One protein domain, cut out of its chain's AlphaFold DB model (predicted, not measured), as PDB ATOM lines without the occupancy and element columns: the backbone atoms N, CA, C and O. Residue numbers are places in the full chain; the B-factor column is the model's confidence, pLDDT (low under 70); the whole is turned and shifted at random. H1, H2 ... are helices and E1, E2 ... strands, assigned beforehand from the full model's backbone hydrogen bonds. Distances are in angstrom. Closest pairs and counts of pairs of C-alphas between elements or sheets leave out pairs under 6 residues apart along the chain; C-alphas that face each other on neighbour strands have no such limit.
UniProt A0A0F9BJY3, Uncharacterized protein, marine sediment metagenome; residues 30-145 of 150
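This is residues 30 to 145 of the 150 residues of an uncharacterized protein of marine sediment metagenome (UniProt A0A0F9BJY3). A strongly twisted sheet of five strands forms the middle, with H2 crossing one face and the longest helix, H5, crossing the opposite face. H1 packs over E3 toward the E1 edge, while the short H3 and H4 lie toward the other end of the body, near H5, and a long stretch with no named element, residues 81 to 97, leads from H2 to H3. The printed part has 116 residues, and along it come E1, H1, E2, E3, H2, H3, E4, E5, H4 and H5. The sheet's order is E1, E3, E2, E4, E5, all antiparallel, and the class is mixed, helices and strands. The whole is compact and rounded, with a radius of gyration of the C-alphas of 13.1 A and spans of 35 by 28 by 24 A.

Find C-alpha 32 at (89.731, -11.756, 286.720), where E1 begins; this strand covers residues 32 to 34. A little further on is H1, residues 38 to 44, 9.7 A long. Next come E2, residues 51 to 55, 13.7 A from first to last C-alpha, and E3, residues 60 to 63, 10.5 A long. H2 takes residues 71 to 80 and is 14.2 A long. Look then at H3, residues 98 to 103, which is followed directly by E4, residues 104 to 110; this longest strand starts at C-alpha 104, (75.443, -10.891, 293.303), and measures 19.4 A. E5, residues 113 to 116, and H4, residues 123 to 129, come after it. H5, residues 131 to 144, runs 20.3 A and ends at C-alpha 144, (75.448, -6.518, 279.208).

Start at the edge strand E1, antiparallel to E3, where N 33 and O 62 are 2.8 A apart. E3 and E2 form a hairpin, with N 61 and O 53 at 2.7 A. On the other side of E2 is E4, with N 105 and O 54 at 2.7 A. E4 and the edge strand E5 form the second hairpin, with N 108 and O 115 at 2.8 A. There are two split strand-helix-strand units, in which two strands that run the same way have another strand between them in the sheet: E1, H1, E2 around E3, and E3, H2 H3, E4 around E2, each with a right-handed crossover. H1 is on the sheet, over E3, at a height of 8.4 A, and runs along the strands; the closest C-alphas of H1 and E3 are those of Ala 44 and Val 63, 5.8 A apart. H2 is over E3, and only just over E2 with 3 C-alphas falling on it, at a height of 8.1 A; it runs across the strands, at 83 degrees to E3 on the local plane. H5 lies on the opposite face from H2; the closest C-alphas of H5 and E2 are those of Val 54 and Phe 141, 7.3 A apart. H3 only grazes the sheet with residues 100 to 103, and H4 with residues 123 to 127. H4 and H5 are close but not clearly touching, at a steep tilt of 59 degrees, with the C-alphas of Ile 127 and Leu 134 closest at 7.1 A. H1 and H5 are apart. In H1, H2, H3, H4 and H5, every O i to N i+4 pair is within hydrogen-bond range.

The two C-alphas farthest apart are those of Ser 39 and Glu 129, at 35.1 A. The printed part has no cut, and its one long link is H2 to H3, with 17 residues. The mean pLDDT of the printed part is 75.2; look for values under 70 at residues 86 to 100, 111 to 112 and 115 to 129.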
ATOM      1  N   TYR A  30      95.526 -15.085 290.123       73.81
ATOM      2  CA  TYR A  30      94.330 -15.338 289.309       73.81
ATOM      3  C   TYR A  30      94.062 -14.149 288.379       73.81
ATOM      4  O   TYR A  30      94.167 -13.001 288.804       73.81
ATOM      5  N   GLU A  31      93.677 -14.412 287.131       78.38
ATOM      6  CA  GLU A  31      93.180 -13.381 286.208       78.38
ATOM      7  C   GLU A  31      91.669 -13.251 286.382       78.38
ATOM      8  O   GLU A  31      90.970 -14.259 286.325       78.38
ATOM      9  N   ILE A  32      91.166 -12.035 286.601       84.44
ATOM     10  CA  ILE A  32      89.731 -11.756 286.720       84.44
ATOM     11  C   ILE A  32      89.238 -11.178 285.393       84.44
ATOM     12  O   ILE A  32      89.708 -10.130 284.952       84.44
ATOM     13  N   PHE A  33      88.254 -11.828 284.779       86.31
ATOM     14  CA  PHE A  33      87.624 -11.357 283.551       86.31
ATOM     15  C   PHE A  33      86.230 -10.817 283.856       86.31
ATOM     16  O   PHE A  33      85.414 -11.498 284.480       86.31
ATOM     17  N   ARG A  34      85.946  -9.602 283.376       90.94
ATOM     18  CA  ARG A  34      84.636  -8.951 283.476       90.94
ATOM     19  C   ARG A  34      83.950  -8.940 282.116       90.94
ATOM     20  O   ARG A  34      84.514  -8.425 281.158       90.94
ATOM     21  N   ASN A  35      82.712  -9.423 282.067       88.62
ATOM     22  CA  ASN A  35      81.920  -9.639 280.856       88.62
ATOM     23  C   ASN A  35      82.779 -10.318 279.774       88.62
ATOM     24  O   ASN A  35      82.958  -9.751 278.693       88.62
ATOM     25  N   PRO A  36      83.381 -11.479 280.102       87.25
ATOM     26  CA  PRO A  36      84.381 -12.119 279.259       87.25
ATOM     27  C   PRO A  36      83.823 -12.367 277.862       87.25
ATOM     28  O   PRO A  36      82.662 -12.744 277.701       87.25
ATOM     29  N   SER A  37      84.657 -12.212 276.844       85.62
ATOM     30  CA  SER A  37      84.399 -12.754 275.512       85.62
ATOM     31  C   SER A  37      84.462 -14.285 275.519       85.62
ATOM     32  O   SER A  37      84.967 -14.905 276.454       85.62
ATOM     33  N   LYS A  38      84.009 -14.923 274.434       82.94
ATOM     34  CA  LYS A  38      84.113 -16.384 274.294       82.94
ATOM     35  C   LYS A  38      85.569 -16.876 274.343       82.94
ATOM     36  O   LYS A  38      85.822 -17.963 274.848       82.94
ATOM     37  N   SER A  39      86.520 -16.080 273.841       84.69
ATOM     38  CA  SER A  39      87.950 -16.403 273.943       84.69
ATOM     39  C   SER A  39      88.410 -16.377 275.396       84.69
ATOM     40  O   SER A  39      89.001 -17.341 275.860       84.69
ATOM     41  N   GLU A  40      88.066 -15.319 276.131       83.81
ATOM     42  CA  GLU A  40      88.434 -15.169 277.545       83.81
ATOM     43  C   GLU A  40      87.761 -16.225 278.431       83.81
ATOM     44  O   GLU A  40      88.380 -16.714 279.367       83.81
ATOM     45  N   LEU A  41      86.536 -16.657 278.109       83.19
ATOM     46  CA  LEU A  41      85.912 -17.812 278.765       83.19
ATOM     47  C   LEU A  41      86.726 -19.096 278.553       83.19
ATOM     48  O   LEU A  41      86.965 -19.839 279.504       83.19
ATOM     49  N   ASN A  42      87.178 -19.352 277.324       83.06
ATOM     50  CA  ASN A  42      87.996 -20.525 277.010       83.06
ATOM     51  C   ASN A  42      89.390 -20.459 277.656       83.06
ATOM     52  O   ASN A  42      89.913 -21.489 278.071       83.06
ATOM     53  N   GLU A  43      89.974 -19.263 277.766       79.38
ATOM     54  CA  GLU A  43      91.214 -19.023 278.517       79.38
ATOM     55  C   GLU A  43      90.999 -19.246 280.019       79.38
ATOM     56  O   GLU A  43      91.853 -19.816 280.696       79.38
ATOM     57  N   ALA A  44      89.836 -18.848 280.540       77.75
ATOM     58  CA  ALA A  44      89.493 -19.006 281.943       77.75
ATOM     59  C   ALA A  44      89.234 -20.463 282.345       77.75
ATOM     60  O   ALA A  44      89.363 -20.803 283.518       77.75
ATOM     61  N   CYS A  45      88.830 -21.324 281.415       78.56
ATOM     62  CA  CYS A  45      88.903 -22.774 281.554       78.56
ATOM     63  C   CYS A  45      88.642 -23.440 280.199       78.56
ATOM     64  O   CYS A  45      87.714 -23.072 279.474       78.56
ATOM     65  N   SER A  46      89.392 -24.500 279.898       73.44
ATOM     66  CA  SER A  46      89.231 -25.291 278.673       73.44
ATOM     67  C   SER A  46      87.997 -26.207 278.665       73.44
ATOM     68  O   SER A  46      87.780 -26.915 277.685       73.44
ATOM     69  N   THR A  47      87.207 -26.235 279.742       75.44
ATOM     70  CA  THR A  47      86.007 -27.076 279.887       75.44
ATOM     71  C   THR A  47      84.754 -26.227 280.051       75.44
ATOM     72  O   THR A  47      84.817 -25.128 280.599       75.44
ATOM     73  N   ASP A  48      83.601 -26.774 279.668       71.00
ATOM     74  CA  ASP A  48      82.293 -26.116 279.796       71.00
ATOM     75  C   ASP A  48      81.697 -26.213 281.207       71.00
ATOM     76  O   ASP A  48      80.482 -26.240 281.369       71.00
ATOM     77  N   PHE A  49      82.546 -26.296 282.237       77.06
ATOM     78  CA  PHE A  49      82.144 -26.349 283.644       77.06
ATOM     79  C   PHE A  49      82.662 -25.133 284.418       77.06
ATOM     80  O   PHE A  49      83.261 -25.237 285.491       77.06
ATOM     81  N   ARG A  50      82.479 -23.957 283.821       85.19
ATOM     82  CA  ARG A  50      83.006 -22.681 284.310       85.19
ATOM     83  C   ARG A  50      82.127 -22.134 285.424       85.19
ATOM     84  O   ARG A  50      80.906 -22.122 285.295       85.19
ATOM     85  N   ARG A  51      82.721 -21.646 286.512       86.12
ATOM     86  CA  ARG A  51      81.983 -20.958 287.585       86.12
ATOM     87  C   ARG A  51      82.163 -19.457 287.493       86.12
ATOM     88  O   ARG A  51      83.260 -18.971 287.242       86.12
ATOM     89  N   GLY A  52      81.073 -18.743 287.728       87.75
ATOM     90  CA  GLY A  52      81.002 -17.301 287.595       87.75
ATOM     91  C   GLY A  52      80.194 -16.640 288.697       87.75
ATOM     92  O   GLY A  52      79.429 -17.301 289.399       87.75
ATOM     93  N   ILE A  53      80.333 -15.323 288.803       88.31
ATOM     94  CA  ILE A  53      79.486 -14.452 289.618       88.31
ATOM     95  C   ILE A  53      78.881 -13.390 288.706       88.31
ATOM     96  O   ILE A  53      79.593 -12.726 287.963       88.31
ATOM     97  N   VAL A  54      77.570 -13.209 288.768       88.50
ATOM     98  CA  VAL A  54      76.859 -12.105 288.119       88.50
ATOM     99  C   VAL A  54      76.475 -11.110 289.196       88.50
ATOM    100  O   VAL A  54      75.908 -11.509 290.201       88.50
ATOM    101  N   LEU A  55      76.759  -9.827 289.018       89.12
ATOM    102  CA  LEU A  55      76.281  -8.774 289.914       89.12
ATOM    103  C   LEU A  55      74.861  -8.356 289.535       89.12
ATOM    104  O   LEU A  55      74.467  -8.478 288.373       89.12
ATOM    105  N   LYS A  56      74.112  -7.764 290.470       86.88
ATOM    106  CA  LYS A  56      72.743  -7.273 290.210       86.88
ATOM    107  C   LYS A  56      72.661  -6.307 289.025       86.88
ATOM    108  O   LYS A  56      71.674  -6.267 288.300       86.88
ATOM    109  N   ASN A  57      73.732  -5.554 288.785       89.94
ATOM    110  CA  ASN A  57      73.834  -4.635 287.654       89.94
ATOM    111  C   ASN A  57      74.089  -5.337 286.294       89.94
ATOM    112  O   ASN A  57      74.276  -4.647 285.288       89.94
ATOM    113  N   GLY A  58      74.176  -6.671 286.262       90.06
ATOM    114  CA  GLY A  58      74.427  -7.507 285.088       90.06
ATOM    115  C   GLY A  58      75.896  -7.764 284.744       90.06
ATOM    116  O   GLY A  58      76.153  -8.423 283.740       90.06
ATOM    117  N   ASP A  59      76.857  -7.223 285.502       92.12
ATOM    118  CA  ASP A  59      78.274  -7.522 285.276       92.12
ATOM    119  C   ASP A  59      78.565  -8.982 285.606       92.12
ATOM    120  O   ASP A  59      78.206  -9.465 286.673       92.12
ATOM    121  N   PHE A  60      79.242  -9.666 284.697       90.06
ATOM    122  CA  PHE A  60      79.623 -11.060 284.833       90.06
ATOM    123  C   PHE A  60      81.118 -11.165 285.116       90.06
ATOM    124  O   PHE A  60      81.922 -10.624 284.369       90.06
ATOM    125  N   TYR A  61      81.493 -11.872 286.172       89.25
ATOM    126  CA  TYR A  61      82.870 -12.138 286.549       89.25
ATOM    127  C   TYR A  61      83.169 -13.631 286.530       89.25
ATOM    128  O   TYR A  61      82.408 -14.451 287.048       89.25
ATOM    129  N   ILE A  62      84.320 -13.961 285.966       86.81
ATOM    130  CA  ILE A  62      84.944 -15.283 285.982       86.81
ATOM    131  C   ILE A  62      86.431 -15.089 286.273       86.81
ATOM    132  O   ILE A  62      86.966 -14.001 286.054       86.81
ATOM    133  N   VAL A  63      87.107 -16.128 286.751       84.06
ATOM    134  CA  VAL A  63      88.564 -16.099 286.919       84.06
ATOM    135  C   VAL A  63      89.242 -17.228 286.163       84.06
ATOM    136  O   VAL A  63      88.608 -18.237 285.853       84.06
ATOM    137  N   SER A  64      90.533 -17.073 285.880       80.12
ATOM    138  CA  SER A  64      91.364 -18.153 285.341       80.12
ATOM    139  C   SER A  64      91.261 -19.413 286.202       80.12
ATOM    140  O   SER A  64      91.309 -19.324 287.428       80.12
ATOM    141  N   GLU A  65      91.148 -20.576 285.562       78.81
ATOM    142  CA  GLU A  65      90.882 -21.877 286.191       78.81
ATOM    143  C   GLU A  65      89.514 -21.971 286.895       78.81
ATOM    144  O   GLU A  65      89.334 -22.717 287.859       78.81
ATOM    145  N   SER A  66      88.516 -21.242 286.391       81.25
ATOM    146  CA  SER A  66      87.138 -21.192 286.922       81.25
ATOM    147  C   SER A  66      86.466 -22.552 287.158       81.25
ATOM    148  O   SER A  66      85.573 -22.664 287.998       81.25
ATOM    149  N   CYS A  67      86.859 -23.587 286.418       79.19
ATOM    150  CA  CYS A  67      86.343 -24.946 286.581       79.19
ATOM    151  C   CYS A  67      86.956 -25.695 287.771       79.19
ATOM    152  O   CYS A  67      86.305 -26.580 288.335       79.19
ATOM    153  N   ASN A  68      88.161 -25.302 288.188       77.12
ATOM    154  CA  ASN A  68      88.915 -25.911 289.283       77.12
ATOM    155  C   ASN A  68      88.686 -25.215 290.629       77.12
ATOM    156  O   ASN A  68      88.989 -25.786 291.672       77.12
ATOM    157  N   ILE A  69      88.119 -24.009 290.622       76.94
ATOM    158  CA  ILE A  69      87.716 -23.313 291.844       76.94
ATOM    159  C   ILE A  69      86.228 -23.510 292.128       76.94
ATOM    160  O   ILE A  69      85.419 -23.676 291.215       76.94
ATOM    161  N   ILE A  70      85.850 -23.461 293.400       76.00
ATOM    162  CA  ILE A  70      84.449 -23.451 293.839       76.00
ATOM    163  C   ILE A  70      83.969 -22.007 294.055       76.00
ATOM    164  O   ILE A  70      84.778 -21.100 294.242       76.00
ATOM    165  N   HIS A  71      82.651 -21.761 294.034       78.94
ATOM    166  CA  HIS A  71      82.103 -20.394 294.122       78.94
ATOM    167  C   HIS A  71      82.574 -19.615 295.350       78.94
ATOM    168  O   HIS A  71      82.774 -18.412 295.242       78.94
ATOM    169  N   ILE A  72      82.779 -20.273 296.495       74.88
ATOM    170  CA  ILE A  72      83.264 -19.592 297.705       74.88
ATOM    171  C   ILE A  72      84.649 -18.971 297.497       74.88
ATOM    172  O   ILE A  72      84.889 -17.857 297.952       74.88
ATOM    173  N   ASP A  73      85.536 -19.635 296.758       77.75
ATOM    174  CA  ASP A  73      86.861 -19.090 296.467       77.75
ATOM    175  C   ASP A  73      86.766 -17.948 295.457       77.75
ATOM    176  O   ASP A  73      87.420 -16.923 295.630       77.75
ATOM    177  N   LEU A  74      85.866 -18.057 294.474       80.94
ATOM    178  CA  LEU A  74      85.567 -16.958 293.555       80.94
ATOM    179  C   LEU A  74      85.060 -15.713 294.303       80.94
ATOM    180  O   LEU A  74      85.557 -14.614 294.077       80.94
ATOM    181  N   VAL A  75      84.121 -15.880 295.236       80.44
ATOM    182  CA  VAL A  75      83.606 -14.789 296.078       80.44
ATOM    183  C   VAL A  75      84.726 -14.181 296.928       80.44
ATOM    184  O   VAL A  75      84.843 -12.959 296.995       80.44
ATOM    185  N   ARG A  76      85.606 -14.997 297.527       77.62
ATOM    186  CA  ARG A  76      86.783 -14.507 298.274       77.62
ATOM    187  C   ARG A  76      87.709 -13.665 297.404       77.62
ATOM    188  O   ARG A  76      88.167 -12.618 297.862       77.62
ATOM    189  N   ILE A  77      87.972 -14.107 296.175       79.00
ATOM    190  CA  ILE A  77      88.804 -13.382 295.210       79.00
ATOM    191  C   ILE A  77      88.162 -12.030 294.877       79.00
ATOM    192  O   ILE A  77      88.804 -10.996 295.050       79.00
ATOM    193  N   LEU A  78      86.886 -12.015 294.478       81.38
ATOM    194  CA  LEU A  78      86.186 -10.780 294.105       81.38
ATOM    195  C   LEU A  78      86.022  -9.813 295.287       81.38
ATOM    196  O   LEU A  78      86.111  -8.601 295.101       81.38
ATOM    197  N   LYS A  79      85.836 -10.333 296.506       79.94
ATOM    198  CA  LYS A  79      85.808  -9.526 297.730       79.94
ATOM    199  C   LYS A  79      87.154  -8.867 297.999       79.94
ATOM    200  O   LYS A  79      87.204  -7.669 298.257       79.94
ATOM    201  N   LYS A  80      88.254  -9.625 297.932       77.62
ATOM    202  CA  LYS A  80      89.598  -9.057 298.129       77.62
ATOM    203  C   LYS A  80      89.969  -8.050 297.042       77.62
ATOM    204  O   LYS A  80      90.648  -7.079 297.343       77.62
ATOM    205  N   ALA A  81      89.460  -8.234 295.825       79.50
ATOM    206  CA  ALA A  81      89.566  -7.256 294.744       79.50
ATOM    207  C   ALA A  81      88.660  -6.017 294.926       79.50
ATOM    208  O   ALA A  81      88.682  -5.120 294.088       79.50
ATOM    209  N   GLY A  82      87.826  -5.957 295.973       82.31
ATOM    210  CA  GLY A  82      86.906  -4.843 296.220       82.31
ATOM    211  C   GLY A  82      85.743  -4.742 295.226       82.31
ATOM    212  O   GLY A  82      85.085  -3.706 295.162       82.31
ATOM    213  N   ILE A  83      85.483  -5.796 294.444       84.81
ATOM    214  CA  ILE A  83      84.400  -5.842 293.445       84.81
ATOM    215  C   ILE A  83      83.046  -6.072 294.123       84.81
ATOM    216  O   ILE A  83      82.031  -5.538 293.681       84.81
ATOM    217  N   ILE A  84      83.049  -6.867 295.193       81.56
ATOM    218  CA  ILE A  84      81.896  -7.121 296.057       81.56
ATOM    219  C   ILE A  84      82.285  -6.876 297.514       81.56
ATOM    220  O   ILE A  84      83.451  -6.976 297.893       81.56
ATOM    221  N   SER A  85      81.299  -6.589 298.349       78.12
ATOM    222  CA  SER A  85      81.474  -6.221 299.754       78.12
ATOM    223  C   SER A  85      81.652  -7.416 300.709       78.12
ATOM    224  O   SER A  85      81.982  -7.243 301.881       78.12
ATOM    225  N   ASP A  86      81.450  -8.638 300.218       65.12
ATOM    226  CA  ASP A  86      80.494  -9.556 300.839       65.12
ATOM    227  C   ASP A  86      80.702  -9.850 302.348       65.12
ATOM    228  O   ASP A  86      81.734 -10.360 302.807       65.12
ATOM    229  N   ARG A  87      79.675  -9.513 303.138       55.88
ATOM    230  CA  ARG A  87      79.650  -9.482 304.613       55.88
ATOM    231  C   ARG A  87      79.707 -10.880 305.262       55.88
ATOM    232  O   ARG A  87      79.906 -10.954 306.470       55.88
ATOM    233  N   TYR A  88      79.583 -11.972 304.493       53.22
ATOM    234  CA  TYR A  88      79.308 -13.322 305.034       53.22
ATOM    235  C   TYR A  88      80.156 -14.483 304.472       53.22
ATOM    236  O   TYR A  88      79.810 -15.648 304.647       53.22
ATOM    237  N   VAL A  89      81.301 -14.207 303.847       53.16
ATOM    238  CA  VAL A  89      82.164 -15.211 303.169       53.16
ATOM    239  C   VAL A  89      82.826 -16.247 304.117       53.16
ATOM    240  O   VAL A  89      83.574 -17.126 303.679       53.16
ATOM    241  N   GLU A  90      82.582 -16.168 305.425       51.03
ATOM    242  CA  GLU A  90      83.349 -16.911 306.436       51.03
ATOM    243  C   GLU A  90      82.746 -18.254 306.864       51.03
ATOM    244  O   GLU A  90      83.477 -19.087 307.399       51.03
ATOM    245  N   THR A  91      81.471 -18.541 306.585       46.44
ATOM    246  CA  THR A  91      80.860 -19.818 306.989       46.44
ATOM    247  C   THR A  91      80.573 -20.719 305.793       46.44
ATOM    248  O   THR A  91      80.078 -20.297 304.748       46.44
ATOM    249  N   TRP A  92      80.888 -22.009 305.938       49.91
ATOM    250  CA  TRP A  92      80.509 -23.038 304.974       49.91
ATOM    251  C   TRP A  92      78.991 -23.006 304.779       49.91
ATOM    252  O   TRP A  92      78.246 -23.412 305.670       49.91
ATOM    253  N   TRP A  93      78.542 -22.523 303.619       52.75
ATOM    254  CA  TRP A  93      77.173 -22.681 303.115       52.75
ATOM    255  C   TRP A  93      76.047 -22.252 304.086       52.75
ATOM    256  O   TRP A  93      74.917 -22.740 303.980       52.75
ATOM    257  N   SER A  94      76.333 -21.358 305.041       41.72
ATOM    258  CA  SER A  94      75.437 -21.026 306.159       41.72
ATOM    259  C   SER A  94      75.436 -19.534 306.499       41.72
ATOM    260  O   SER A  94      75.810 -19.120 307.591       41.72
ATOM    261  N   ASN A  95      74.957 -18.717 305.564       46.34
ATOM    262  CA  ASN A  95      73.871 -17.786 305.870       46.34
ATOM    263  C   ASN A  95      73.155 -17.409 304.571       46.34
ATOM    264  O   ASN A  95      73.748 -16.891 303.631       46.34
ATOM    265  N   LYS A  96      71.894 -17.832 304.486       54.69
ATOM    266  CA  LYS A  96      71.106 -18.020 303.262       54.69
ATOM    267  C   LYS A  96      70.133 -16.861 303.065       54.69
ATOM    268  O   LYS A  96      68.932 -17.095 302.958       54.69
ATOM    269  N   ASP A  97      70.635 -15.634 303.050       54.84
ATOM    270  CA  ASP A  97      69.754 -14.469 303.011       54.84
ATOM    271  C   ASP A  97      69.676 -13.842 301.618       54.84
ATOM    272  O   ASP A  97      70.623 -13.872 300.828       54.84
ATOM    273  N   LYS A  98      68.520 -13.226 301.337       58.91
ATOM    274  CA  LYS A  98      68.248 -12.416 300.137       58.91
ATOM    275  C   LYS A  98      69.290 -11.315 299.908       58.91
ATOM    276  O   LYS A  98      69.401 -10.810 298.799       58.91
ATOM    277  N   ASP A  99      70.059 -10.957 300.929       60.56
ATOM    278  CA  ASP A  99      71.069  -9.907 300.866       60.56
ATOM    279  C   ASP A  99      72.188 -10.215 299.873       60.56
ATOM    280  O   ASP A  99      72.545  -9.327 299.101       60.56
ATOM    281  N   SER A 100      72.674 -11.461 299.793       68.00
ATOM    282  CA  SER A 100      73.655 -11.796 298.752       68.00
ATOM    283  C   SER A 100      73.021 -11.649 297.370       68.00
ATOM    284  O   SER A 100      73.635 -11.073 296.485       68.00
ATOM    285  N   LEU A 101      71.752 -12.059 297.209       70.88
ATOM    286  CA  LEU A 101      70.983 -11.878 295.968       70.88
ATOM    287  C   LEU A 101      70.765 -10.399 295.621       70.88
ATOM    288  O   LEU A 101      70.493 -10.076 294.469       70.88
ATOM    289  N   ASN A 102      70.887  -9.482 296.577       73.31
ATOM    290  CA  ASN A 102      70.808  -8.051 296.307       73.31
ATOM    291  C   ASN A 102      72.115  -7.481 295.738       73.31
ATOM    292  O   ASN A 102      72.082  -6.409 295.133       73.31
ATOM    293  N   GLU A 103      73.233  -8.197 295.874       77.75
ATOM    294  CA  GLU A 103      74.544  -7.783 295.374       77.75
ATOM    295  C   GLU A 103      75.003  -8.628 294.178       77.75
ATOM    296  O   GLU A 103      75.350  -8.079 293.124       77.75
ATOM    297  N   PHE A 104      74.978  -9.956 294.316       83.31
ATOM    298  CA  PHE A 104      75.443 -10.891 293.303       83.31
ATOM    299  C   PHE A 104      74.732 -12.256 293.309       83.31
ATOM    300  O   PHE A 104      74.023 -12.655 294.230       83.31
ATOM    301  N   PHE A 105      74.978 -13.024 292.254       80.12
ATOM    302  CA  PHE A 105      74.460 -14.363 292.065       80.12
ATOM    303  C   PHE A 105      75.507 -15.283 291.424       80.12
ATOM    304  O   PHE A 105      76.144 -14.919 290.439       80.12
ATOM    305  N   GLY A 106      75.684 -16.493 291.958       82.12
ATOM    306  CA  GLY A 106      76.608 -17.481 291.394       82.12
ATOM    307  C   GLY A 106      76.040 -18.212 290.180       82.12
ATOM    308  O   GLY A 106      74.864 -18.564 290.152       82.12
ATOM    309  N   ILE A 107      76.863 -18.477 289.170       83.62
ATOM    310  CA  ILE A 107      76.468 -19.222 287.967       83.62
ATOM    311  C   ILE A 107      77.463 -20.337 287.652       83.62
ATOM    312  O   ILE A 107      78.625 -20.282 288.059       83.62
ATOM    313  N   VAL A 108      76.993 -21.359 286.946       83.62
ATOM    314  CA  VAL A 108      77.789 -22.448 286.373       83.62
ATOM    315  C   VAL A 108      77.438 -22.540 284.899       83.62
ATOM    316  O   VAL A 108      76.267 -22.648 284.538       83.62
ATOM    317  N   GLU A 109      78.444 -22.500 284.043       80.31
ATOM    318  CA  GLU A 109      78.266 -22.883 282.656       80.31
ATOM    319  C   GLU A 109      77.982 -24.380 282.573       80.31
ATOM    320  O   GLU A 109      78.616 -25.199 283.235       80.31
ATOM    321  N   THR A 110      76.979 -24.714 281.776       73.19
ATOM    322  CA  THR A 110      76.677 -26.071 281.338       73.19
ATOM    323  C   THR A 110      76.938 -26.133 279.837       73.19
ATOM    324  O   THR A 110      76.932 -25.094 279.180       73.19
ATOM    325  N   MET A 111      77.089 -27.334 279.272       64.62
ATOM    326  CA  MET A 111      77.471 -27.563 277.864       64.62
ATOM    327  C   MET A 111      76.726 -26.717 276.809       64.62
ATOM    328  O   MET A 111      77.220 -26.561 275.698       64.62
ATOM    329  N   THR A 112      75.527 -26.205 277.106       67.12
ATOM    330  CA  THR A 112      74.715 -25.433 276.152       67.12
ATOM    331  C   THR A 112      74.292 -24.043 276.632       67.12
ATOM    332  O   THR A 112      73.748 -23.289 275.827       67.12
ATOM    333  N   LYS A 113      74.499 -23.691 277.907       74.69
ATOM    334  CA  LYS A 113      74.064 -22.407 278.494       74.69
ATOM    335  C   LYS A 113      74.658 -22.172 279.876       74.69
ATOM    336  O   LYS A 113      74.989 -23.130 280.580       74.69
ATOM    337  N   PHE A 114      74.669 -20.921 280.332       75.31
ATOM    338  CA  PHE A 114      74.831 -20.666 281.756       75.31
ATOM    339  C   PHE A 114      73.577 -21.109 282.499       75.31
ATOM    340  O   PHE A 114      72.456 -20.975 282.019       75.31
ATOM    341  N   SER A 115      73.783 -21.709 283.660       68.75
ATOM    342  CA  SER A 115      72.733 -22.002 284.616       68.75
ATOM    343  C   SER A 115      73.093 -21.334 285.930       68.75
ATOM    344  O   SER A 115      74.242 -21.327 286.371       68.75
ATOM    345  N   PHE A 116      72.090 -20.759 286.566       66.56
ATOM    346  CA  PHE A 116      72.207 -20.240 287.914       66.56
ATOM    347  C   PHE A 116      72.670 -21.338 288.878       66.56
ATOM    348  O   PHE A 116      72.149 -22.449 288.858       66.56
ATOM    349  N   ALA A 117      73.661 -21.029 289.709       59.88
ATOM    350  CA  ALA A 117      74.255 -21.929 290.682       59.88
ATOM    351  C   ALA A 117      74.728 -21.131 291.902       59.88
ATOM    352  O   ALA A 117      75.890 -20.752 292.001       59.88
ATOM    353  N   GLN A 118      73.831 -20.901 292.861       54.31
ATOM    354  CA  GLN A 118      74.248 -20.442 294.194       54.31
ATOM    355  C   GLN A 118      74.848 -21.611 295.007       54.31
ATOM    356  O   GLN A 118      75.661 -21.420 295.902       54.31
ATOM    357  N   SER A 119      74.463 -22.843 294.658       50.81
ATOM    358  CA  SER A 119      75.100 -24.148 294.912       50.81
ATOM    359  C   SER A 119      74.309 -25.164 294.095       50.81
ATOM    360  O   SER A 119      73.110 -24.961 293.900       50.81
ATOM    361  N   LEU A 120      74.906 -26.287 293.688       40.19
ATOM    362  CA  LEU A 120      74.196 -27.355 292.960       40.19
ATOM    363  C   LEU A 120      72.914 -27.860 293.675       40.19
ATOM    364  O   LEU A 120      72.061 -28.458 293.034       40.19
ATOM    365  N   SER A 121      72.738 -27.566 294.971       40.72
ATOM    366  CA  SER A 121      71.557 -27.916 295.780       40.72
ATOM    367  C   SER A 121      70.570 -26.764 296.065       40.72
ATOM    368  O   SER A 121      69.527 -27.019 296.655       40.72
ATOM    369  N   TYR A 122      70.860 -25.513 295.679       48.56
ATOM    370  CA  TYR A 122      70.056 -24.327 296.057       48.56
ATOM    371  C   TYR A 122      69.469 -23.547 294.879       48.56
ATOM    372  O   TYR A 122      68.658 -22.649 295.092       48.56
ATOM    373  N   VAL A 123      69.815 -23.917 293.642       51.53
ATOM    374  CA  VAL A 123      69.209 -23.360 292.417       51.53
ATOM    375  C   VAL A 123      67.683 -23.402 292.487       51.53
ATOM    376  O   VAL A 123      67.022 -22.414 292.184       51.53
ATOM    377  N   TYR A 124      67.135 -24.522 292.963       51.84
ATOM    378  CA  TYR A 124      65.698 -24.715 293.140       51.84
ATOM    379  C   TYR A 124      65.100 -23.760 294.176       51.84
ATOM    380  O   TYR A 124      64.097 -23.112 293.902       51.84
ATOM    381  N   LYS A 125      65.771 -23.587 295.320       54.91
ATOM    382  CA  LYS A 125      65.271 -22.757 296.421       54.91
ATOM    383  C   LYS A 125      65.154 -21.274 296.036       54.91
ATOM    384  O   LYS A 125      64.173 -20.629 296.378       54.91
ATOM    385  N   VAL A 126      66.119 -20.740 295.283       60.84
ATOM    386  CA  VAL A 126      66.074 -19.340 294.809       60.84
ATOM    387  C   VAL A 126      64.940 -19.123 293.812       60.84
ATOM    388  O   VAL A 126      64.236 -18.120 293.902       60.84
ATOM    389  N   ILE A 127      64.771 -20.049 292.859       64.50
ATOM    390  CA  ILE A 127      63.699 -19.968 291.857       64.50
ATOM    391  C   ILE A 127      62.328 -19.941 292.545       64.50
ATOM    392  O   ILE A 127      61.441 -19.220 292.096       64.50
ATOM    393  N   GLU A 128      62.168 -20.692 293.634       65.50
ATOM    394  CA  GLU A 128      60.919 -20.767 294.394       65.50
ATOM    395  C   GLU A 128      60.677 -19.544 295.298       65.50
ATOM    396  O   GLU A 128      59.548 -19.066 295.377       65.50
ATOM    397  N   GLU A 129      61.706 -19.011 295.968       68.44
ATOM    398  CA  GLU A 129      61.540 -17.974 297.005       68.44
ATOM    399  C   GLU A 129      61.687 -16.520 296.513       68.44
ATOM    400  O   GLU A 129      61.260 -15.598 297.219       68.44
ATOM    401  N   ALA A 130      62.320 -16.292 295.355       75.12
ATOM    402  CA  ALA A 130      62.563 -14.950 294.803       75.12
ATOM    403  C   ALA A 130      62.638 -14.922 293.254       75.12
ATOM    404  O   ALA A 130      63.652 -14.494 292.680       75.12
ATOM    405  N   PRO A 131      61.588 -15.374 292.543       80.31
ATOM    406  CA  PRO A 131      61.579 -15.443 291.078       80.31
ATOM    407  C   PRO A 131      61.750 -14.074 290.397       80.31
ATOM    408  O   PRO A 131      62.359 -13.985 289.328       80.31
ATOM    409  N   GLU A 132      61.251 -12.998 291.005       84.94
ATOM    410  CA  GLU A 132      61.368 -11.628 290.502       84.94
ATOM    411  C   GLU A 132      62.813 -11.126 290.511       84.94
ATOM    412  O   GLU A 132      63.282 -10.609 289.495       84.94
ATOM    413  N   ILE A 133      63.551 -11.371 291.600       81.00
ATOM    414  CA  ILE A 133      64.967 -11.004 291.702       81.00
ATOM    415  C   ILE A 133      65.755 -11.756 290.628       81.00
ATOM    416  O   ILE A 133      66.544 -11.158 289.903       81.00
ATOM    417  N   LEU A 134      65.498 -13.053 290.444       80.94
ATOM    418  CA  LEU A 134      66.177 -13.836 289.412       80.94
ATOM    419  C   LEU A 134      65.944 -13.277 288.000       80.94
ATOM    420  O   LEU A 134      66.854 -13.255 287.165       80.94
ATOM    421  N   ASN A 135      64.728 -12.804 287.728       86.75
ATOM    422  CA  ASN A 135      64.397 -12.181 286.457       86.75
ATOM    423  C   ASN A 135      65.145 -10.850 286.254       86.75
ATOM    424  O   ASN A 135      65.630 -10.591 285.151       86.75
ATOM    425  N   GLU A 136      65.321 -10.040 287.306       88.50
ATOM    426  CA  GLU A 136      66.154  -8.827 287.250       88.50
ATOM    427  C   GLU A 136      67.597  -9.146 286.835       88.50
ATOM    428  O   GLU A 136      68.165  -8.459 285.976       88.50
ATOM    429  N   TYR A 137      68.173 -10.220 287.386       88.19
ATOM    430  CA  TYR A 137      69.508 -10.685 287.008       88.19
ATOM    431  C   TYR A 137      69.563 -11.136 285.553       88.19
ATOM    432  O   TYR A 137      70.465 -10.711 284.835       88.19
ATOM    433  N   ARG A 138      68.599 -11.940 285.084       87.75
ATOM    434  CA  ARG A 138      68.545 -12.380 283.676       87.75
ATOM    435  C   ARG A 138      68.496 -11.204 282.712       87.75
ATOM    436  O   ARG A 138      69.265 -11.162 281.753       87.75
ATOM    437  N   LEU A 139      67.617 -10.238 282.975       91.88
ATOM    438  CA  LEU A 139      67.449  -9.060 282.127       91.88
ATOM    439  C   LEU A 139      68.720  -8.205 282.104       91.88
ATOM    440  O   LEU A 139      69.199  -7.827 281.032       91.88
ATOM    441  N   SER A 140      69.295  -7.935 283.277       92.94
ATOM    442  CA  SER A 140      70.511  -7.125 283.399       92.94
ATOM    443  C   SER A 140      71.720  -7.821 282.775       92.94
ATOM    444  O   SER A 140      72.488  -7.188 282.048       92.94
ATOM    445  N   PHE A 141      71.855  -9.129 282.998       91.12
ATOM    446  CA  PHE A 141      72.899  -9.951 282.402       91.12
ATOM    447  C   PHE A 141      72.785  -9.954 280.881       91.12
ATOM    448  O   PHE A 141      73.747  -9.581 280.218       91.12
ATOM    449  N   LYS A 142      71.614 -10.282 280.315       91.44
ATOM    450  CA  LYS A 142      71.428 -10.340 278.857       91.44
ATOM    451  C   LYS A 142      71.716  -8.998 278.189       91.44
ATOM    452  O   LYS A 142      72.290  -8.960 277.104       91.44
ATOM    453  N   LYS A 143      71.372  -7.891 278.853       93.19
ATOM    454  CA  LYS A 143      71.668  -6.535 278.374       93.19
ATOM    455  C   LYS A 143      73.172  -6.267 278.248       93.19
ATOM    456  O   LYS A 143      73.583  -5.617 277.290       93.19
ATOM    457  N   LYS A 144      73.986  -6.725 279.205       90.56
ATOM    458  CA  LYS A 144      75.448  -6.518 279.208       90.56
ATOM    459  C   LYS A 144      76.227  -7.614 278.486       90.56
ATOM    460  O   LYS A 144      77.330  -7.365 278.013       90.56
ATOM    461  N   ASN A 145      75.637  -8.797 278.376       87.50
ATOM    462  CA  ASN A 145      76.250 -10.003 277.849       87.50
ATOM    463  C   ASN A 145      75.357 -10.628 276.760       87.50
ATOM    464  O   ASN A 145      74.863 -11.744 276.922       87.50
TER     465      ASN A 145